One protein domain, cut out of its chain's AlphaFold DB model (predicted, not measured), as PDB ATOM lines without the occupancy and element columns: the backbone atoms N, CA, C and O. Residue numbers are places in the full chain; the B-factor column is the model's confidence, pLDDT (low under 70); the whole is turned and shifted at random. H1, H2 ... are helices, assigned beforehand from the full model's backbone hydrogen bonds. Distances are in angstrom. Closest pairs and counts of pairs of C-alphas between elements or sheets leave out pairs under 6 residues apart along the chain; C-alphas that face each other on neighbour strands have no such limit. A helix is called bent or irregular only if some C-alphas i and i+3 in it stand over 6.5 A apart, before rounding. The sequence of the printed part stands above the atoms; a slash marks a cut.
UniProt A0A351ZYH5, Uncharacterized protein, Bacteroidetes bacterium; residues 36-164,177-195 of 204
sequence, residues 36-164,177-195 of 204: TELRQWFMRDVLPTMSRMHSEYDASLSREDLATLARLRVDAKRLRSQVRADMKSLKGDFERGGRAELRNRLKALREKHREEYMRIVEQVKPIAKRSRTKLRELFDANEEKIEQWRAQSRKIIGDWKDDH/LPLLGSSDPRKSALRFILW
ATOM      1  N   THR A  36     -49.801 -74.603 151.577       88.88
ATOM      2  CA  THR A  36     -49.804 -74.696 150.116       88.88
ATOM      3  C   THR A  36     -49.083 -75.957 149.661       88.88
ATOM      4  O   THR A  36     -49.649 -76.725 148.884       88.88
ATOM      5  N   GLU A  37     -47.893 -76.226 150.197       90.69
ATOM      6  CA  GLU A  37     -47.106 -77.412 149.863       90.69
ATOM      7  C   GLU A  37     -47.851 -78.706 150.223       90.69
ATOM      8  O   GLU A  37     -48.063 -79.570 149.368       90.69
ATOM      9  N   LEU A  38     -48.351 -78.812 151.461       89.38
ATOM     10  CA  LEU A  38     -49.138 -79.967 151.903       89.38
ATOM     11  C   LEU A  38     -50.397 -80.162 151.057       89.38
ATOM     12  O   LEU A  38     -50.783 -81.299 150.786       89.38
ATOM     13  N   ARG A  39     -51.047 -79.075 150.630       88.06
ATOM     14  CA  ARG A  39     -52.224 -79.140 149.759       88.06
ATOM     15  C   ARG A  39     -51.863 -79.649 148.370       88.06
ATOM     16  O   ARG A  39     -52.554 -80.531 147.869       88.06
ATOM     17  N   GLN A  40     -50.806 -79.123 147.757       91.75
ATOM     18  CA  GLN A  40     -50.352 -79.565 146.437       91.75
ATOM     19  C   GLN A  40     -49.969 -81.045 146.455       91.75
ATOM     20  O   GLN A  40     -50.439 -81.813 145.613       91.75
ATOM     21  N   TRP A  41     -49.199 -81.460 147.461       93.81
ATOM     22  CA  TRP A  41     -48.883 -82.865 147.700       93.81
ATOM     23  C   TRP A  41     -50.151 -83.709 147.883       93.81
ATOM     24  O   TRP A  41     -50.326 -84.718 147.205       93.81
ATOM     25  N   PHE A  42     -51.091 -83.276 148.729       92.06
ATOM     26  CA  PHE A  42     -52.339 -84.004 148.953       92.06
ATOM     27  C   PHE A  42     -53.145 -84.167 147.657       92.06
ATOM     28  O   PHE A  42     -53.608 -85.266 147.354       92.06
ATOM     29  N   MET A  43     -53.308 -83.096 146.877       91.50
ATOM     30  CA  MET A  43     -54.060 -83.121 145.618       91.50
ATOM     31  C   MET A  43     -53.422 -84.039 144.573       91.50
ATOM     32  O   MET A  43     -54.146 -84.701 143.833       91.50
ATOM     33  N   ARG A  44     -52.088 -84.096 144.524       95.06
ATOM     34  CA  ARG A  44     -51.340 -84.930 143.578       95.06
ATOM     35  C   ARG A  44     -51.312 -86.400 143.996       95.06
ATOM     36  O   ARG A  44     -51.616 -87.268 143.185       95.06
ATOM     37  N   ASP A  45     -50.956 -86.675 145.248       94.75
ATOM     38  CA  ASP A  45     -50.529 -88.011 145.682       94.75
ATOM     39  C   ASP A  45     -51.595 -88.766 146.495       94.75
ATOM     40  O   ASP A  45     -51.626 -90.001 146.496       94.75
ATOM     41  N   VAL A  46     -52.493 -88.049 147.180       92.94
ATOM     42  CA  VAL A  46     -53.469 -88.643 148.114       92.94
ATOM     43  C   VAL A  46     -54.875 -88.651 147.521       92.94
ATOM     44  O   VAL A  46     -55.544 -89.690 147.496       92.94
ATOM     45  N   LEU A  47     -55.319 -87.500 147.015       92.44
ATOM     46  CA  LEU A  47     -56.681 -87.270 146.546       92.44
ATOM     47  C   LEU A  47     -57.140 -88.293 145.492       92.44
ATOM     48  O   LEU A  47     -58.236 -88.820 145.671       92.44
ATOM     49  N   PRO A  48     -56.353 -88.666 144.460       95.00
ATOM     50  CA  PRO A  48     -56.820 -89.623 143.454       95.00
ATOM     51  C   PRO A  48     -57.171 -90.990 144.052       95.00
ATOM     52  O   PRO A  48     -58.216 -91.568 143.746       95.00
ATOM     53  N   THR A  49     -56.329 -91.491 144.962       94.81
ATOM     54  CA  THR A  49     -56.574 -92.777 145.627       94.81
ATOM     55  C   THR A  49     -57.757 -92.671 146.584       94.81
ATOM     56  O   THR A  49     -58.617 -93.551 146.584       94.81
ATOM     57  N   MET A  50     -57.852 -91.582 147.354       93.06
ATOM     58  CA  MET A  50     -58.982 -91.353 148.256       93.06
ATOM     59  C   MET A  50     -60.317 -91.245 147.515       93.06
ATOM     60  O   MET A  50     -61.287 -91.869 147.939       93.06
ATOM     61  N   SER A  51     -60.375 -90.503 146.407       94.44
ATOM     62  CA  SER A  51     -61.580 -90.367 145.580       94.44
ATOM     63  C   SER A  51     -62.023 -91.709 145.006       94.44
ATOM     64  O   SER A  51     -63.216 -92.018 144.993       94.44
ATOM     65  N   ARG A  52     -61.067 -92.551 144.593       96.06
ATOM     66  CA  ARG A  52     -61.358 -93.920 144.156       96.06
ATOM     67  C   ARG A  52     -61.921 -94.770 145.297       96.06
ATOM     68  O   ARG A  52     -62.985 -95.353 145.131       96.06
ATOM     69  N   MET A  53     -61.266 -94.791 146.462       95.50
ATOM     70  CA  MET A  53     -61.758 -95.523 147.642       95.50
ATOM     71  C   MET A  53     -63.167 -95.074 148.044       95.50
ATOM     72  O   MET A  53     -64.000 -95.890 148.429       95.50
ATOM     73  N   HIS A  54     -63.437 -93.770 147.967       95.81
ATOM     74  CA  HIS A  54     -64.743 -93.194 148.268       95.81
ATOM     75  C   HIS A  54     -65.809 -93.633 147.259       95.81
ATOM     76  O   HIS A  54     -66.880 -94.075 147.665       95.81
ATOM     77  N   SER A  55     -65.478 -93.637 145.968       96.38
ATOM     78  CA  SER A  55     -66.366 -94.142 144.913       96.38
ATOM     79  C   SER A  55     -66.666 -95.637 145.079       96.38
ATOM     80  O   SER A  55     -67.812 -96.060 144.947       96.38
ATOM     81  N   GLU A  56     -65.656 -96.446 145.419       97.19
ATOM     82  CA  GLU A  56     -65.818 -97.878 145.711       97.19
ATOM     83  C   GLU A  56     -66.679 -98.123 146.958       97.19
ATOM     84  O   GLU A  56     -67.473 -99.066 146.997       97.19
ATOM     85  N   TYR A  57     -66.538 -97.275 147.979       97.12
ATOM     86  CA  TYR A  57     -67.395 -97.307 149.157       97.12
ATOM     87  C   TYR A  57     -68.845 -96.976 148.793       97.12
ATOM     88  O   TYR A  57     -69.740 -97.744 149.135       97.12
ATOM     89  N   ASP A  58     -69.087 -95.898 148.052       97.44
ATOM     90  CA  ASP A  58     -70.433 -95.483 147.648       97.44
ATOM     91  C   ASP A  58     -71.131 -96.525 146.774       97.44
ATOM     92  O   ASP A  58     -72.306 -96.821 146.987       97.44
ATOM     93  N   ALA A  59     -70.395 -97.144 145.848       97.75
ATOM     94  CA  ALA A  59     -70.903 -98.221 145.000       97.75
ATOM     95  C   ALA A  59     -71.307 -99.478 145.791       97.75
ATOM     96  O   ALA A  59     -72.098-100.283 145.305       97.75
ATOM     97  N   SER A  60     -70.776 -99.656 147.005       97.62
ATOM     98  CA  SER A  60     -71.119-100.784 147.879       97.62
ATOM     99  C   SER A  60     -72.390-100.570 148.707       97.62
ATOM    100  O   SER A  60     -72.890-101.516 149.317       97.62
ATOM    101  N   LEU A  61     -72.893 -99.334 148.778       97.81
ATOM    102  CA  LEU A  61     -74.050 -98.995 149.598       97.81
ATOM    103  C   LEU A  61     -75.359 -99.353 148.892       97.81
ATOM    104  O   LEU A  61     -75.461 -99.371 147.665       97.81
ATOM    105  N   SER A  62     -76.407 -99.579 149.686       98.19
ATOM    106  CA  SER A  62     -77.762 -99.615 149.139       98.19
ATOM    107  C   SER A  62     -78.134 -98.238 148.576       98.19
ATOM    108  O   SER A  62     -77.611 -97.208 149.007       98.19
ATOM    109  N   ARG A  63     -79.086 -98.198 147.637       98.06
ATOM    110  CA  ARG A  63     -79.571 -96.928 147.066       98.06
ATOM    111  C   ARG A  63     -80.104 -95.972 148.140       98.06
ATOM    112  O   ARG A  63     -79.874 -94.771 148.054       98.06
ATOM    113  N   GLU A  64     -80.789 -96.508 149.151       98.06
ATOM    114  CA  GLU A  64     -81.330 -95.736 150.275       98.06
ATOM    115  C   GLU A  64     -80.220 -95.164 151.170       98.06
ATOM    116  O   GLU A  64     -80.247 -93.980 151.520       98.06
ATOM    117  N   ASP A  65     -79.214 -95.980 151.497       98.00
ATOM    118  CA  ASP A  65     -78.076 -95.552 152.312       98.00
ATOM    119  C   ASP A  65     -77.250 -94.493 151.585       98.00
ATOM    120  O   ASP A  65     -76.885 -93.483 152.189       98.00
ATOM    121  N   LEU A  66     -77.009 -94.678 150.286       97.75
ATOM    122  CA  LEU A  66     -76.298 -93.709 149.459       97.75
ATOM    123  C   LEU A  66     -77.057 -92.378 149.369       97.75
ATOM    124  O   LEU A  66     -76.456 -91.320 149.557       97.75
ATOM    125  N   ALA A  67     -78.375 -92.411 149.145       98.00
ATOM    126  CA  ALA A  67     -79.205 -91.206 149.103       98.00
ATOM    127  C   ALA A  67     -79.195 -90.458 150.448       98.00
ATOM    128  O   ALA A  67     -79.015 -89.237 150.494       98.00
ATOM    129  N   THR A  68     -79.320 -91.193 151.556       98.00
ATOM    130  CA  THR A  68     -79.230 -90.627 152.907       98.00
ATOM    131  C   THR A  68     -77.856 -90.009 153.147       98.00
ATOM    132  O   THR A  68     -77.747 -88.882 153.634       98.00
ATOM    133  N   LEU A  69     -76.793 -90.717 152.769       97.38
ATOM    134  CA  LEU A  69     -75.427 -90.264 152.972       97.38
ATOM    135  C   LEU A  69     -75.090 -89.032 152.124       97.38
ATOM    136  O   LEU A  69     -74.429 -88.122 152.625       97.38
ATOM    137  N   ALA A  70     -75.594 -88.945 150.892       97.19
ATOM    138  CA  ALA A  70     -75.456 -87.759 150.050       97.19
ATOM    139  C   ALA A  70     -76.047 -86.511 150.728       97.19
ATOM    140  O   ALA A  70     -75.379 -85.477 150.803       97.19
ATOM    141  N   ARG A  71     -77.245 -86.617 151.325       97.88
ATOM    142  CA  ARG A  71     -77.841 -85.529 152.124       97.88
ATOM    143  C   ARG A  71     -76.960 -85.158 153.320       97.88
ATOM    144  O   ARG A  71     -76.668 -83.983 153.532       97.88
ATOM    145  N   LEU A  72     -76.494 -86.154 154.075       97.81
ATOM    146  CA  LEU A  72     -75.657 -85.933 155.261       97.81
ATOM    147  C   LEU A  72     -74.307 -85.284 154.924       97.81
ATOM    148  O   LEU A  72     -73.803 -84.488 155.713       97.81
ATOM    149  N   ARG A  73     -73.726 -85.581 153.757       96.88
ATOM    150  CA  ARG A  73     -72.505 -84.924 153.258       96.88
ATOM    151  C   ARG A  73     -72.735 -83.443 152.985       96.88
ATOM    152  O   ARG A  73     -71.917 -82.624 153.406       96.88
ATOM    153  N   VAL A  74     -73.858 -83.092 152.355       96.25
ATOM    154  CA  VAL A  74     -74.262 -81.693 152.135       96.25
ATOM    155  C   VAL A  74     -74.461 -80.975 153.470       96.25
ATOM    156  O   VAL A  74     -73.902 -79.896 153.674       96.25
ATOM    157  N   ASP A  75     -75.181 -81.589 154.411       96.00
ATOM    158  CA  ASP A  75     -75.400 -81.023 155.745       96.00
ATOM    159  C   ASP A  75     -74.078 -80.834 156.507       96.00
ATOM    160  O   ASP A  75     -73.846 -79.779 157.101       96.00
ATOM    161  N   ALA A  76     -73.173 -81.814 156.444       95.06
ATOM    162  CA  ALA A  76     -71.858 -81.737 157.072       95.06
ATOM    163  C   ALA A  76     -70.978 -80.653 156.437       95.06
ATOM    164  O   ALA A  76     -70.267 -79.950 157.157       95.06
ATOM    165  N   LYS A  77     -71.021 -80.490 155.109       93.06
ATOM    166  CA  LYS A  77     -70.321 -79.412 154.399       93.06
ATOM    167  C   LYS A  77     -70.855 -78.048 154.822       93.06
ATOM    168  O   LYS A  77     -70.067 -77.198 155.225       93.06
ATOM    169  N   ARG A  78     -72.181 -77.875 154.827       94.50
ATOM    170  CA  ARG A  78     -72.838 -76.643 155.286       94.50
ATOM    171  C   ARG A  78     -72.446 -76.307 156.723       94.50
ATOM    172  O   ARG A  78     -72.067 -75.169 156.986       94.50
ATOM    173  N   LEU A  79     -72.469 -77.289 157.625       95.06
ATOM    174  CA  LEU A  79     -72.065 -77.101 159.018       95.06
ATOM    175  C   LEU A  79     -70.597 -76.668 159.133       95.06
ATOM    176  O   LEU A  79     -70.294 -75.741 159.878       95.06
ATOM    177  N   ARG A  80     -69.676 -77.281 158.373       91.50
ATOM    178  CA  ARG A  80     -68.266 -76.851 158.342       91.50
ATOM    179  C   ARG A  80     -68.130 -75.395 157.891       91.50
ATOM    180  O   ARG A  80     -67.391 -74.643 158.521       91.50
ATOM    181  N   SER A  81     -68.843 -74.984 156.845       91.69
ATOM    182  CA  SER A  81     -68.830 -73.592 156.376       91.69
ATOM    183  C   SER A  81     -69.408 -72.625 157.414       91.69
ATOM    184  O   SER A  81     -68.820 -71.573 157.654       91.69
ATOM    185  N   GLN A  82     -70.501 -72.999 158.087       93.81
ATOM    186  CA  GLN A  82     -71.110 -72.210 159.166       93.81
ATOM    187  C   GLN A  82     -70.158 -72.033 160.350       93.81
ATOM    188  O   GLN A  82     -69.909 -70.906 160.762       93.81
ATOM    189  N   VAL A  83     -69.537 -73.119 160.828       92.31
ATOM    190  CA  VAL A  83     -68.523 -73.065 161.897       92.31
ATOM    191  C   VAL A  83     -67.416 -72.075 161.540       92.31
ATOM    192  O   VAL A  83     -66.994 -71.285 162.379       92.31
ATOM    193  N   ARG A  84     -66.930 -72.095 160.294       89.81
ATOM    194  CA  ARG A  84     -65.867 -71.182 159.853       89.81
ATOM    195  C   ARG A  84     -66.331 -69.730 159.827       89.81
ATOM    196  O   ARG A  84     -65.615 -68.869 160.339       89.81
ATOM    197  N   ALA A  85     -67.518 -69.465 159.286       91.75
ATOM    198  CA  ALA A  85     -68.105 -68.128 159.269       91.75
ATOM    199  C   ALA A  85     -68.296 -67.576 160.692       91.75
ATOM    200  O   ALA A  85     -67.856 -66.461 160.981       91.75
ATOM    201  N   ASP A  86     -68.844 -68.383 161.601       92.88
ATOM    202  CA  ASP A  86     -69.097 -67.982 162.983       92.88
ATOM    203  C   ASP A  86     -67.786 -67.737 163.750       92.88
ATOM    204  O   ASP A  86     -67.658 -66.746 164.472       92.88
ATOM    205  N   MET A  87     -66.758 -68.571 163.542       89.81
ATOM    206  CA  MET A  87     -65.432 -68.354 164.140       89.81
ATOM    207  C   MET A  87     -64.734 -67.107 163.582       89.81
ATOM    208  O   MET A  87     -64.067 -66.395 164.337       89.81
ATOM    209  N   LYS A  88     -64.887 -66.814 162.283       88.75
ATOM    210  CA  LYS A  88     -64.353 -65.590 161.662       88.75
ATOM    211  C   LYS A  88     -65.035 -64.345 162.231       88.75
ATOM    212  O   LYS A  88     -64.341 -63.397 162.587       88.75
ATOM    213  N   SER A  89     -66.361 -64.384 162.369       88.31
ATOM    214  CA  SER A  89     -67.152 -63.315 162.990       88.31
ATOM    215  C   SER A  89     -66.695 -63.050 164.428       88.31
ATOM    216  O   SER A  89     -66.341 -61.927 164.787       88.31
ATOM    217  N   LEU A  90     -66.539 -64.115 165.222       87.44
ATOM    218  CA  LEU A  90     -66.098 -64.014 166.612       87.44
ATOM    219  C   LEU A  90     -64.679 -63.440 166.759       87.44
ATOM    220  O   LEU A  90     -64.390 -62.747 167.733       87.44
ATOM    221  N   LYS A  91     -63.780 -63.712 165.801       81.88
ATOM    222  CA  LYS A  91     -62.435 -63.119 165.782       81.88
ATOM    223  C   LYS A  91     -62.493 -61.599 165.587       81.88
ATOM    224  O   LYS A  91     -61.745 -60.901 166.261       81.88
ATOM    225  N   GLY A  92     -63.385 -61.100 164.728       77.69
ATOM    226  CA  GLY A  92     -63.597 -59.658 164.543       77.69
ATOM    227  C   GLY A  92     -64.163 -58.963 165.789       77.69
ATOM    228  O   GLY A  92     -63.850 -57.808 166.064       77.69
ATOM    229  N   ASP A  93     -64.943 -59.679 166.599       77.25
ATOM    230  CA  ASP A  93     -65.464 -59.160 167.870       77.25
ATOM    231  C   ASP A  93     -64.439 -59.206 169.014       77.25
ATOM    232  O   ASP A  93     -64.557 -58.443 169.977       77.25
ATOM    233  N   PHE A  94     -63.404 -60.049 168.904       69.00
ATOM    234  CA  PHE A  94     -62.297 -60.119 169.869       69.00
ATOM    235  C   PHE A  94     -61.597 -58.761 170.020       69.00
ATOM    236  O   PHE A  94     -61.157 -58.413 171.112       69.00
ATOM    237  N   GLU A  95     -61.532 -57.977 168.944       66.69
ATOM    238  CA  GLU A  95     -60.895 -56.657 168.922       66.69
ATOM    239  C   GLU A  95     -61.733 -55.570 169.622       66.69
ATOM    240  O   GLU A  95     -61.219 -54.489 169.897       66.69
ATOM    241  N   ARG A  96     -63.009 -55.848 169.942       70.06
ATOM    242  CA  ARG A  96     -63.985 -54.845 170.413       70.06
ATOM    243  C   ARG A  96     -64.631 -55.145 171.775       70.06
ATOM    244  O   ARG A  96     -65.291 -54.266 172.318       70.06
ATOM    245  N   GLY A  97     -64.481 -56.355 172.327       70.00
ATOM    246  CA  GLY A  97     -65.242 -56.818 173.501       70.00
ATOM    247  C   GLY A  97     -64.425 -57.318 174.703       70.00
ATOM    248  O   GLY A  97     -63.216 -57.536 174.637       70.00
ATOM    249  N   GLY A  98     -65.113 -57.551 175.829       80.06
ATOM    250  CA  GLY A  98     -64.529 -58.100 177.057       80.06
ATOM    251  C   GLY A  98     -64.191 -59.597 176.956       80.06
ATOM    252  O   GLY A  98     -65.019 -60.427 176.576       80.06
ATOM    253  N   ARG A  99     -62.973 -59.980 177.369       82.06
ATOM    254  CA  ARG A  99     -62.415 -61.344 177.215       82.06
ATOM    255  C   ARG A  99     -63.266 -62.467 177.833       82.06
ATOM    256  O   ARG A  99     -63.244 -63.593 177.333       82.06
ATOM    257  N   ALA A 100     -63.983 -62.189 178.924       85.50
ATOM    258  CA  ALA A 100     -64.827 -63.169 179.614       85.50
ATOM    259  C   ALA A 100     -66.114 -63.485 178.835       85.50
ATOM    260  O   ALA A 100     -66.437 -64.654 178.622       85.50
ATOM    261  N   GLU A 101     -66.803 -62.454 178.345       85.69
ATOM    262  CA  GLU A 101     -68.016 -62.607 177.540       85.69
ATOM    263  C   GLU A 101     -67.722 -63.378 176.251       85.69
ATOM    264  O   GLU A 101     -68.431 -64.319 175.889       85.69
ATOM    265  N   LEU A 102     -66.600 -63.062 175.607       86.56
ATOM    266  CA  LEU A 102     -66.180 -63.740 174.392       86.56
ATOM    267  C   LEU A 102     -65.879 -65.226 174.608       86.56
ATOM    268  O   LEU A 102     -66.216 -66.060 173.767       86.56
ATOM    269  N   ARG A 103     -65.280 -65.586 175.749       88.38
ATOM    270  CA  ARG A 103     -65.058 -66.993 176.110       88.38
ATOM    271  C   ARG A 103     -66.386 -67.739 176.247       88.38
ATOM    272  O   ARG A 103     -66.482 -68.878 175.789       88.38
ATOM    273  N   ASN A 104     -67.396 -67.104 176.839       91.44
ATOM    274  CA  ASN A 104     -68.730 -67.687 176.974       91.44
ATOM    275  C   ASN A 104     -69.404 -67.860 175.608       91.44
ATOM    276  O   ASN A 104     -69.888 -68.954 175.316       91.44
ATOM    277  N   ARG A 105     -69.340 -66.845 174.734       90.31
ATOM    278  CA  ARG A 105     -69.833 -66.934 173.347       90.31
ATOM    279  C   ARG A 105     -69.142 -68.059 172.572       90.31
ATOM    280  O   ARG A 105     -69.816 -68.882 171.963       90.31
ATOM    281  N   LEU A 106     -67.814 -68.165 172.669       91.56
ATOM    282  CA  LEU A 106     -67.042 -69.239 172.036       91.56
ATOM    283  C   LEU A 106     -67.464 -70.625 172.536       91.56
ATOM    284  O   LEU A 106     -67.568 -71.563 171.746       91.56
ATOM    285  N   LYS A 107     -67.675 -70.776 173.848       93.88
ATOM    286  CA  LYS A 107     -68.117 -72.042 174.442       93.88
ATOM    287  C   LYS A 107     -69.513 -72.420 173.944       93.88
ATOM    288  O   LYS A 107     -69.691 -73.553 173.511       93.88
ATOM    289  N   ALA A 108     -70.457 -71.481 173.959       94.62
ATOM    290  CA  ALA A 108     -71.819 -71.702 173.475       94.62
ATOM    291  C   ALA A 108     -71.838 -72.083 171.988       94.62
ATOM    292  O   ALA A 108     -72.491 -73.048 171.600       94.62
ATOM    293  N   LEU A 109     -71.048 -71.384 171.168       94.00
ATOM    294  CA  LEU A 109     -70.925 -71.662 169.740       94.00
ATOM    295  C   LEU A 109     -70.349 -73.063 169.476       94.00
ATOM    296  O   LEU A 109     -70.870 -73.815 168.656       94.00
ATOM    297  N   ARG A 110     -69.303 -73.453 170.216       93.44
ATOM    298  CA  ARG A 110     -68.733 -74.808 170.134       93.44
ATOM    299  C   ARG A 110     -69.732 -75.886 170.528       93.44
ATOM    300  O   ARG A 110     -69.756 -76.919 169.865       93.44
ATOM    301  N   GLU A 111     -70.523 -75.663 171.574       96.19
ATOM    302  CA  GLU A 111     -71.534 -76.634 171.998       96.19
ATOM    303  C   GLU A 111     -72.634 -76.775 170.946       96.19
ATOM    304  O   GLU A 111     -72.913 -77.889 170.515       96.19
ATOM    305  N   LYS A 112     -73.153 -75.657 170.421       95.56
ATOM    306  CA  LYS A 112     -74.136 -75.660 169.328       95.56
ATOM    307  C   LYS A 112     -73.652 -76.486 168.133       95.56
ATOM    308  O   LYS A 112     -74.337 -77.402 167.683       95.56
ATOM    309  N   HIS A 113     -72.446 -76.208 167.638       95.69
ATOM    310  CA  HIS A 113     -71.904 -76.947 166.498       95.69
ATOM    311  C   HIS A 113     -71.614 -78.412 166.823       95.69
ATOM    312  O   HIS A 113     -71.750 -79.276 165.955       95.69
ATOM    313  N   ARG A 114     -71.210 -78.716 168.062       95.00
ATOM    314  CA  ARG A 114     -71.031 -80.094 168.525       95.00
ATOM    315  C   ARG A 114     -72.356 -80.848 168.483       95.00
ATOM    316  O   ARG A 114     -72.374 -81.961 167.971       95.00
ATOM    317  N   GLU A 115     -73.440 -80.266 168.980       97.12
ATOM    318  CA  GLU A 115     -74.774 -80.875 168.945       97.12
ATOM    319  C   GLU A 115     -75.248 -81.122 167.508       97.12
ATOM    320  O   GLU A 115     -75.670 -82.232 167.181       97.12
ATOM    321  N   GLU A 116     -75.120 -80.126 166.628       96.56
ATOM    322  CA  GLU A 116     -75.465 -80.251 165.205       96.56
ATOM    323  C   GLU A 116     -74.644 -81.351 164.523       96.56
ATOM    324  O   GLU A 116     -75.194 -82.194 163.811       96.56
ATOM    325  N   TYR A 117     -73.339 -81.410 164.801       95.31
ATOM    326  CA  TYR A 117     -72.477 -82.465 164.282       95.31
ATOM    327  C   TYR A 117     -72.889 -83.841 164.813       95.31
ATOM    328  O   TYR A 117     -72.994 -84.786 164.036       95.31
ATOM    329  N   MET A 118     -73.182 -83.966 166.111       96.19
ATOM    330  CA  MET A 118     -73.618 -85.232 166.706       96.19
ATOM    331  C   MET A 118     -74.928 -85.734 166.094       96.19
ATOM    332  O   MET A 118     -75.045 -86.933 165.863       96.19
ATOM    333  N   ARG A 119     -75.867 -84.851 165.726       97.44
ATOM    334  CA  ARG A 119     -77.083 -85.250 164.988       97.44
ATOM    335  C   ARG A 119     -76.769 -85.871 163.625       97.44
ATOM    336  O   ARG A 119     -77.445 -86.814 163.219       97.44
ATOM    337  N   ILE A 120     -75.748 -85.371 162.926       97.56
ATOM    338  CA  ILE A 120     -75.256 -85.986 161.684       97.56
ATOM    339  C   ILE A 120     -74.635 -87.351 162.002       97.56
ATOM    340  O   ILE A 120     -74.955 -88.337 161.343       97.56
ATOM    341  N   VAL A 121     -73.796 -87.439 163.040       96.44
ATOM    342  CA  VAL A 121     -73.155 -88.701 163.447       96.44
ATOM    343  C   VAL A 121     -74.180 -89.781 163.785       96.44
ATOM    344  O   VAL A 121     -74.020 -90.913 163.334       96.44
ATOM    345  N   GLU A 122     -75.233 -89.457 164.539       97.81
ATOM    346  CA  GLU A 122     -76.285 -90.424 164.881       97.81
ATOM    347  C   GLU A 122     -76.967 -91.001 163.633       97.81
ATOM    348  O   GLU A 122     -77.242 -92.198 163.593       97.81
ATOM    349  N   GLN A 123     -77.161 -90.196 162.584       97.75
ATOM    350  CA  GLN A 123     -77.721 -90.666 161.311       97.75
ATOM    351  C   GLN A 123     -76.719 -91.486 160.484       97.75
ATOM    352  O   GLN A 123     -77.115 -92.420 159.790       97.75
ATOM    353  N   VAL A 124     -75.417 -91.193 160.578       97.62
ATOM    354  CA  VAL A 124     -74.368 -91.975 159.898       97.62
ATOM    355  C   VAL A 124     -74.169 -93.347 160.541       97.62
ATOM    356  O   VAL A 124     -73.905 -94.321 159.836       97.62
ATOM    357  N   LYS A 125     -74.279 -93.453 161.872       96.56
ATOM    358  CA  LYS A 125     -74.031 -94.697 162.624       96.56
ATOM    359  C   LYS A 125     -74.700 -95.946 162.034       96.56
ATOM    360  O   LYS A 125     -73.983 -96.935 161.870       96.56
ATOM    361  N   PRO A 126     -76.015 -95.974 161.732       97.75
ATOM    362  CA  PRO A 126     -76.647 -97.169 161.175       97.75
ATOM    363  C   PRO A 126     -76.076 -97.558 159.804       97.75
ATOM    364  O   PRO A 126     -75.853 -98.746 159.574       97.75
ATOM    365  N   ILE A 127     -75.760 -96.583 158.945       97.81
ATOM    366  CA  ILE A 127     -75.127 -96.818 157.637       97.81
ATOM    367  C   ILE A 127     -73.732 -97.415 157.844       97.81
ATOM    368  O   ILE A 127     -73.442 -98.502 157.354       97.81
ATOM    369  N   ALA A 128     -72.903 -96.767 158.669       96.00
ATOM    370  CA  ALA A 128     -71.546 -97.220 158.979       96.00
ATOM    371  C   ALA A 128     -71.514 -98.610 159.637       96.00
ATOM    372  O   ALA A 128     -70.559 -99.364 159.459       96.00
ATOM    373  N   LYS A 129     -72.547 -98.967 160.413       96.75
ATOM    374  CA  LYS A 129     -72.681-100.303 161.008       96.75
ATOM    375  C   LYS A 129     -72.946-101.362 159.936       96.75
ATOM    376  O   LYS A 129     -72.325-102.419 160.001       96.75
ATOM    377  N   ARG A 130     -73.829-101.081 158.970       97.62
ATOM    378  CA  ARG A 130     -74.128-101.983 157.842       97.62
ATOM    379  C   ARG A 130     -72.932-102.142 156.904       97.62
ATOM    380  O   ARG A 130     -72.625-103.255 156.500       97.62
ATOM    381  N   SER A 131     -72.220-101.053 156.620       96.50
ATOM    382  CA  SER A 131     -71.080-101.027 155.696       96.50
ATOM    383  C   SER A 131     -69.714-101.252 156.365       96.50
ATOM    384  O   SER A 131     -68.670-101.085 155.733       96.50
ATOM    385  N   ARG A 132     -69.688-101.656 157.645       95.44
ATOM    386  CA  ARG A 132     -68.460-101.762 158.453       95.44
ATOM    387  C   ARG A 132     -67.402-102.666 157.827       95.44
ATOM    388  O   ARG A 132     -66.225-102.310 157.846       95.44
ATOM    389  N   THR A 133     -67.808-103.834 157.331       96.12
ATOM    390  CA  THR A 133     -66.890-104.802 156.716       96.12
ATOM    391  C   THR A 133     -66.217-104.186 155.499       96.12
ATOM    392  O   THR A 133     -64.993-104.179 155.428       96.12
ATOM    393  N   LYS A 134     -66.997-103.545 154.624       96.00
ATOM    394  CA  LYS A 134     -66.465-102.899 153.425       96.00
ATOM    395  C   LYS A 134     -65.522-101.740 153.742       96.00
ATOM    396  O   LYS A 134     -64.489-101.605 153.097       96.00
ATOM    397  N   LEU A 135     -65.849-100.919 154.746       93.88
ATOM    398  CA  LEU A 135     -64.941 -99.868 155.217       93.88
ATOM    399  C   LEU A 135     -63.603-100.462 155.653       93.88
ATOM    400  O   LEU A 135     -62.563 -99.971 155.234       93.88
ATOM    401  N   ARG A 136     -63.630-101.524 156.465       94.00
ATOM    402  CA  ARG A 136     -62.408-102.194 156.914       94.00
ATOM    403  C   ARG A 136     -61.602-102.727 155.731       94.00
ATOM    404  O   ARG A 136     -60.441-102.377 155.625       94.00
ATOM    405  N   GLU A 137     -62.223-103.472 154.821       95.38
ATOM    406  CA  GLU A 137     -61.549-104.000 153.626       95.38
ATOM    407  C   GLU A 137     -60.867-102.898 152.806       95.38
ATOM    408  O   GLU A 137     -59.727-103.063 152.386       95.38
ATOM    409  N   LEU A 138     -61.538-101.758 152.602       95.00
ATOM    410  CA  LEU A 138     -60.968-100.624 151.871       95.00
ATOM    411  C   LEU A 138     -59.744-100.033 152.577       95.00
ATOM    412  O   LEU A 138     -58.760 -99.709 151.912       95.00
ATOM    413  N   PHE A 139     -59.804 -99.862 153.899       92.62
ATOM    414  CA  PHE A 139     -58.685 -99.317 154.668       92.62
ATOM    415  C   PHE A 139     -57.526-100.311 154.773       92.62
ATOM    416  O   PHE A 139     -56.394 -99.906 154.533       92.62
ATOM    417  N   ASP A 140     -57.802-101.586 155.041       94.56
ATOM    418  CA  ASP A 140     -56.793-102.646 155.140       94.56
ATOM    419  C   ASP A 140     -56.076-102.833 153.788       94.56
ATOM    420  O   ASP A 140     -54.851-102.867 153.725       94.56
ATOM    421  N   ALA A 141     -56.814-102.826 152.670       95.81
ATOM    422  CA  ALA A 141     -56.235-102.931 151.325       95.81
ATOM    423  C   ALA A 141     -55.366-101.724 150.916       95.81
ATOM    424  O   ALA A 141     -54.638-101.797 149.927       95.81
ATOM    425  N   ASN A 142     -55.458-100.600 151.634       94.56
ATOM    426  CA  ASN A 142     -54.681 -99.389 151.366       94.56
ATOM    427  C   ASN A 142     -53.805 -98.982 152.564       94.56
ATOM    428  O   ASN A 142     -53.301 -97.858 152.580       94.56
ATOM    429  N   GLU A 143     -53.602 -99.863 153.549       92.25
ATOM    430  CA  GLU A 143     -52.883 -99.555 154.792       92.25
ATOM    431  C   GLU A 143     -51.471 -99.030 154.515       92.25
ATOM    432  O   GLU A 143     -51.106 -97.955 154.991       92.25
ATOM    433  N   GLU A 144     -50.715 -99.724 153.661       94.38
ATOM    434  CA  GLU A 144     -49.351 -99.329 153.299       94.38
ATOM    435  C   GLU A 144     -49.308 -97.923 152.683       94.38
ATOM    436  O   GLU A 144     -48.497 -97.088 153.083       94.38
ATOM    437  N   LYS A 145     -50.233 -97.612 151.764       93.50
ATOM    438  CA  LYS A 145     -50.336 -96.274 151.163       93.50
ATOM    439  C   LYS A 145     -50.674 -95.213 152.203       93.50
ATOM    440  O   LYS A 145     -50.110 -94.124 152.171       93.50
ATOM    441  N   ILE A 146     -51.575 -95.517 153.133       90.62
ATOM    442  CA  ILE A 146     -51.956 -94.592 154.205       90.62
ATOM    443  C   ILE A 146     -50.761 -94.303 155.119       90.62
ATOM    444  O   ILE A 146     -50.552 -93.146 155.494       90.62
ATOM    445  N   GLU A 147     -49.955 -95.311 155.451       90.50
ATOM    446  CA  GLU A 147     -48.724 -95.121 156.222       90.50
ATOM    447  C   GLU A 147     -47.674 -94.318 155.450       90.50
ATOM    448  O   GLU A 147     -47.091 -93.384 156.008       90.50
ATOM    449  N   GLN A 148     -47.501 -94.583 154.152       93.12
ATOM    450  CA  GLN A 148     -46.648 -93.772 153.278       93.12
ATOM    451  C   GLN A 148     -47.105 -92.308 153.259       93.12
ATOM    452  O   GLN A 148     -46.282 -91.405 153.403       93.12
ATOM    453  N   TRP A 149     -48.413 -92.046 153.175       92.94
ATOM    454  CA  TRP A 149     -48.949 -90.685 153.227       92.94
ATOM    455  C   TRP A 149     -48.656 -89.996 154.560       92.94
ATOM    456  O   TRP A 149     -48.227 -88.843 154.578       92.94
ATOM    457  N   ARG A 150     -48.832 -90.699 155.685       89.00
ATOM    458  CA  ARG A 150     -48.510 -90.178 157.027       89.00
ATOM    459  C   ARG A 150     -47.020 -89.905 157.198       89.00
ATOM    460  O   ARG A 150     -46.649 -88.954 157.888       89.00
ATOM    461  N   ALA A 151     -46.160 -90.756 156.645       90.94
ATOM    462  CA  ALA A 151     -44.715 -90.566 156.672       90.94
ATOM    463  C   ALA A 151     -44.314 -89.348 155.834       90.94
ATOM    464  O   ALA A 151     -43.646 -88.453 156.346       90.94
ATOM    465  N   GLN A 152     -44.810 -89.254 154.599       92.25
ATOM    466  CA  GLN A 152     -44.496 -88.151 153.698       92.25
ATOM    467  C   GLN A 152     -44.988 -86.805 154.235       92.25
ATOM    468  O   GLN A 152     -44.253 -85.826 154.186       92.25
ATOM    469  N   SER A 153     -46.180 -86.741 154.833       90.19
ATOM    470  CA  SER A 153     -46.641 -85.491 155.444       90.19
ATOM    471  C   SER A 153     -45.830 -85.088 156.664       90.19
ATOM    472  O   SER A 153     -45.611 -83.903 156.885       90.19
ATOM    473  N   ARG A 154     -45.376 -86.062 157.467       88.69
ATOM    474  CA  ARG A 154     -44.464 -85.784 158.585       88.69
ATOM    475  C   ARG A 154     -43.122 -85.276 158.081       88.69
ATOM    476  O   ARG A 154     -42.584 -84.374 158.703       88.69
ATOM    477  N   LYS A 155     -42.631 -85.818 156.964       92.38
ATOM    478  CA  LYS A 155     -41.411 -85.356 156.303       92.38
ATOM    479  C   LYS A 155     -41.554 -83.914 155.813       92.38
ATOM    480  O   LYS A 155     -40.752 -83.099 156.219       92.38
ATOM    481  N   ILE A 156     -42.614 -83.581 155.070       91.50
ATOM    482  CA  ILE A 156     -42.873 -82.201 154.609       91.50
ATOM    483  C   ILE A 156     -42.906 -81.220 155.794       91.50
ATOM    484  O   ILE A 156     -42.263 -80.181 155.765       91.50
ATOM    485  N   ILE A 157     -43.617 -81.570 156.873       89.31
ATOM    486  CA  ILE A 157     -43.678 -80.724 158.077       89.31
ATOM    487  C   ILE A 157     -42.316 -80.639 158.783       89.31
ATOM    488  O   ILE A 157     -42.021 -79.607 159.374       89.31
ATOM    489  N   GLY A 158     -41.537 -81.722 158.791       89.62
ATOM    490  CA  GLY A 158     -40.205 -81.778 159.394       89.62
ATOM    491  C   GLY A 158     -39.209 -80.908 158.639       89.62
ATOM    492  O   GLY A 158     -38.684 -79.972 159.227       89.62
ATOM    493  N   ASP A 159     -39.059 -81.151 157.336       91.94
ATOM    494  CA  ASP A 159     -38.189 -80.380 156.442       91.94
ATOM    495  C   ASP A 159     -38.531 -78.878 156.533       91.94
ATOM    496  O   ASP A 159     -37.661 -78.047 156.772       91.94
ATOM    497  N   TRP A 160     -39.823 -78.527 156.484       91.56
ATOM    498  CA  TRP A 160     -40.260 -77.138 156.621       91.56
ATOM    499  C   TRP A 160     -39.913 -76.511 157.979       91.56
ATOM    500  O   TRP A 160     -39.617 -75.321 158.041       91.56
ATOM    501  N   LYS A 161     -39.975 -77.275 159.079       88.62
ATOM    502  CA  LYS A 161     -39.593 -76.772 160.409       88.62
ATOM    503  C   LYS A 161     -38.098 -76.544 160.514       88.62
ATOM    504  O   LYS A 161     -37.711 -75.549 161.111       88.62
ATOM    505  N   ASP A 162     -37.301 -77.446 159.956       90.31
ATOM    506  CA  ASP A 162     -35.845 -77.322 159.953       90.31
ATOM    507  C   ASP A 162     -35.417 -76.071 159.162       90.31
ATOM    508  O   ASP A 162     -34.540 -75.333 159.606       90.31
ATOM    509  N   ASP A 163     -36.119 -75.766 158.064       89.62
ATOM    510  CA  ASP A 163     -35.909 -74.560 157.249       89.62
ATOM    511  C   ASP A 163     -36.420 -73.256 157.900       89.62
ATOM    512  O   ASP A 163     -36.102 -72.169 157.418       89.62
ATOM    513  N   HIS A 164     -37.210 -73.349 158.978       88.88
ATOM    514  CA  HIS A 164     -37.869 -72.214 159.642       88.88
ATOM    515  C   HIS A 164     -37.720 -72.232 161.179       88.88
ATOM    516  O   HIS A 164     -38.578 -71.700 161.906       88.88
ATOM    517  N   LEU A 177     -53.053 -82.735 157.951       62.22
ATOM    518  CA  LEU A 177     -53.650 -83.166 156.698       62.22
ATOM    519  C   LEU A 177     -55.184 -83.237 156.774       62.22
ATOM    520  O   LEU A 177     -55.729 -83.774 157.758       62.22
ATOM    521  N   PRO A 178     -55.883 -82.807 155.708       58.44
ATOM    522  CA  PRO A 178     -57.281 -83.146 155.499       58.44
ATOM    523  C   PRO A 178     -57.463 -84.665 155.605       58.44
ATOM    524  O   PRO A 178     -56.678 -85.437 155.065       58.44
ATOM    525  N   LEU A 179     -58.491 -85.099 156.342       64.06
ATOM    526  CA  LEU A 179     -58.926 -86.503 156.474       64.06
ATOM    527  C   LEU A 179     -57.954 -87.486 157.173       64.06
ATOM    528  O   LEU A 179     -58.429 -88.475 157.729       64.06
ATOM    529  N   LEU A 180     -56.651 -87.194 157.257       64.56
ATOM    530  CA  LEU A 180     -55.623 -88.082 157.832       64.56
ATOM    531  C   LEU A 180     -55.065 -87.612 159.192       64.56
ATOM    532  O   LEU A 180     -54.396 -88.373 159.884       64.56
ATOM    533  N   GLY A 181     -55.371 -86.384 159.627       57.25
ATOM    534  CA  GLY A 181     -54.800 -85.767 160.837       57.25
ATOM    535  C   GLY A 181     -55.410 -86.163 162.195       57.25
ATOM    536  O   GLY A 181     -55.292 -85.393 163.156       57.25
ATOM    537  N   SER A 182     -56.115 -87.296 162.296       62.81
ATOM    538  CA  SER A 182     -56.695 -87.797 163.554       62.81
ATOM    539  C   SER A 182     -56.083 -89.144 163.923       62.81
ATOM    540  O   SER A 182     -56.188 -90.095 163.157       62.81
ATOM    541  N   SER A 183     -55.512 -89.240 165.129       64.56
ATOM    542  CA  SER A 183     -55.068 -90.511 165.722       64.56
ATOM    543  C   SER A 183     -56.232 -91.427 166.117       64.56
ATOM    544  O   SER A 183     -56.024 -92.597 166.415       64.56
ATOM    545  N   ASP A 184     -57.463 -90.907 166.119       81.00
ATOM    546  CA  ASP A 184     -58.673 -91.678 166.395       81.00
ATOM    547  C   ASP A 184     -59.245 -92.263 165.087       81.00
ATOM    548  O   ASP A 184     -59.797 -91.497 164.280       81.00
ATOM    549  N   PRO A 185     -59.172 -93.595 164.880       79.50
ATOM    550  CA  PRO A 185     -59.638 -94.247 163.656       79.50
ATOM    551  C   PRO A 185     -61.144 -94.079 163.433       79.50
ATOM    552  O   PRO A 185     -61.589 -94.020 162.287       79.50
ATOM    553  N   ARG A 186     -61.947 -93.929 164.497       84.81
ATOM    554  CA  ARG A 186     -63.399 -93.724 164.366       84.81
ATOM    555  C   ARG A 186     -63.704 -92.361 163.763       84.81
ATOM    556  O   ARG A 186     -64.581 -92.244 162.912       84.81
ATOM    557  N   LYS A 187     -62.961 -91.330 164.175       86.25
ATOM    558  CA  LYS A 187     -63.090 -89.982 163.604       86.25
ATOM    559  C   LYS A 187     -62.618 -89.945 162.157       86.25
ATOM    560  O   LYS A 187     -63.256 -89.275 161.352       86.25
ATOM    561  N   SER A 188     -61.544 -90.657 161.826       85.44
ATOM    562  CA  SER A 188     -61.042 -90.741 160.449       85.44
ATOM    563  C   SER A 188     -62.045 -91.442 159.530       85.44
ATOM    564  O   SER A 188     -62.397 -90.890 158.490       85.44
ATOM    565  N   ALA A 189     -62.618 -92.571 159.960       89.94
ATOM    566  CA  ALA A 189     -63.680 -93.256 159.220       89.94
ATOM    567  C   ALA A 189     -64.921 -92.369 159.033       89.94
ATOM    568  O   ALA A 189     -65.443 -92.249 157.929       89.94
ATOM    569  N   LEU A 190     -65.372 -91.681 160.085       92.44
ATOM    570  CA  LEU A 190     -66.516 -90.771 159.997       92.44
ATOM    571  C   LEU A 190     -66.257 -89.596 159.040       92.44
ATOM    572  O   LEU A 190     -67.145 -89.218 158.279       92.44
ATOM    573  N   ARG A 191     -65.046 -89.026 159.062       90.56
ATOM    574  CA  ARG A 191     -64.634 -87.979 158.117       90.56
ATOM    575  C   ARG A 191     -64.649 -88.487 156.684       90.56
ATOM    576  O   ARG A 191     -65.163 -87.780 155.833       90.56
ATOM    577  N   PHE A 192     -64.136 -89.692 156.443       93.56
ATOM    578  CA  PHE A 192     -64.163 -90.332 155.130       93.56
ATOM    579  C   PHE A 192     -65.599 -90.549 154.629       93.56
ATOM    580  O   PHE A 192     -65.925 -90.169 153.511       93.56
ATOM    581  N   ILE A 193     -66.491 -91.069 155.478       95.69
ATOM    582  CA  ILE A 193     -67.902 -91.303 155.130       95.69
ATOM    583  C   ILE A 193     -68.621 -89.989 154.771       95.69
ATOM    584  O   ILE A 193     -69.351 -89.930 153.781       95.69
ATOM    585  N   LEU A 194     -68.397 -88.930 155.557       95.62
ATOM    586  CA  LEU A 194     -69.005 -87.601 155.382       95.62
ATOM    587  C   LEU A 194     -68.251 -86.682 154.407       95.62
ATOM    588  O   LEU A 194     -68.602 -85.503 154.275       95.62
ATOM    589  N   TRP A 195     -67.211 -87.189 153.757       93.44
ATOM    590  CA  TRP A 195     -66.515 -86.480 152.698       93.44
ATOM    591  C   TRP A 195     -67.318 -86.583 151.399       93.44
ATOM    592  O   TRP A 195     -67.977 -87.590 151.153       93.44
TER     593      TRP A 195
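AT A GLANCE: This is residues 36 to 164 and 177 to 195 of the 204 residues of an uncharacterized protein of Bacteroidetes bacterium (UniProt A0A351ZYH5). Paired helices make a flat U: hairpin H2 and H3 is one arm, H1a beside H5 the other, H1b beside H4 the base, with H6 inside. The 148 printed residues hold six named helices, H1 to H6 in order: all helix. The whole is loose, radius of gyration of the C-alphas 18.3 A, spanning 52 by 46 by 21 A.

HOW THE PARTS SIT: Start at H2, residues 63 to 94, whose hairpin with H3, residues 99 to 130, has its closest C-alphas, 65 and 127, 6.2 A apart. H1, residues 36 to 59, one helix by hydrogen bonds, is bent: C-alphas 45 and 48 are 6.9 A apart. Arm H1b touches H4, residues 132 to 140, with residues 53 to 57 alone. Arm H1a only just touches H5, residues 143 to 162, with 3 C-alpha pairs within 8 A. Every O i to N i+4 pair is within hydrogen-bond range in H1a, H1b, H2, H4, H5 and H6, and in H3 26 of 28 are.

IN THESE COORDINATES: Find C-alpha 63 at (-79.571, -96.928, 147.066), where H2 begins its 46.6 A. H6, residues 185 to 193, ends at (-67.902, -91.303, 155.130).

THE WHOLE: Across the cut, residues 165 to 176, C-alphas 164 and 177 are 19.4 A apart. Residues 94 to 95 and 177 to 183 have pLDDT under 70.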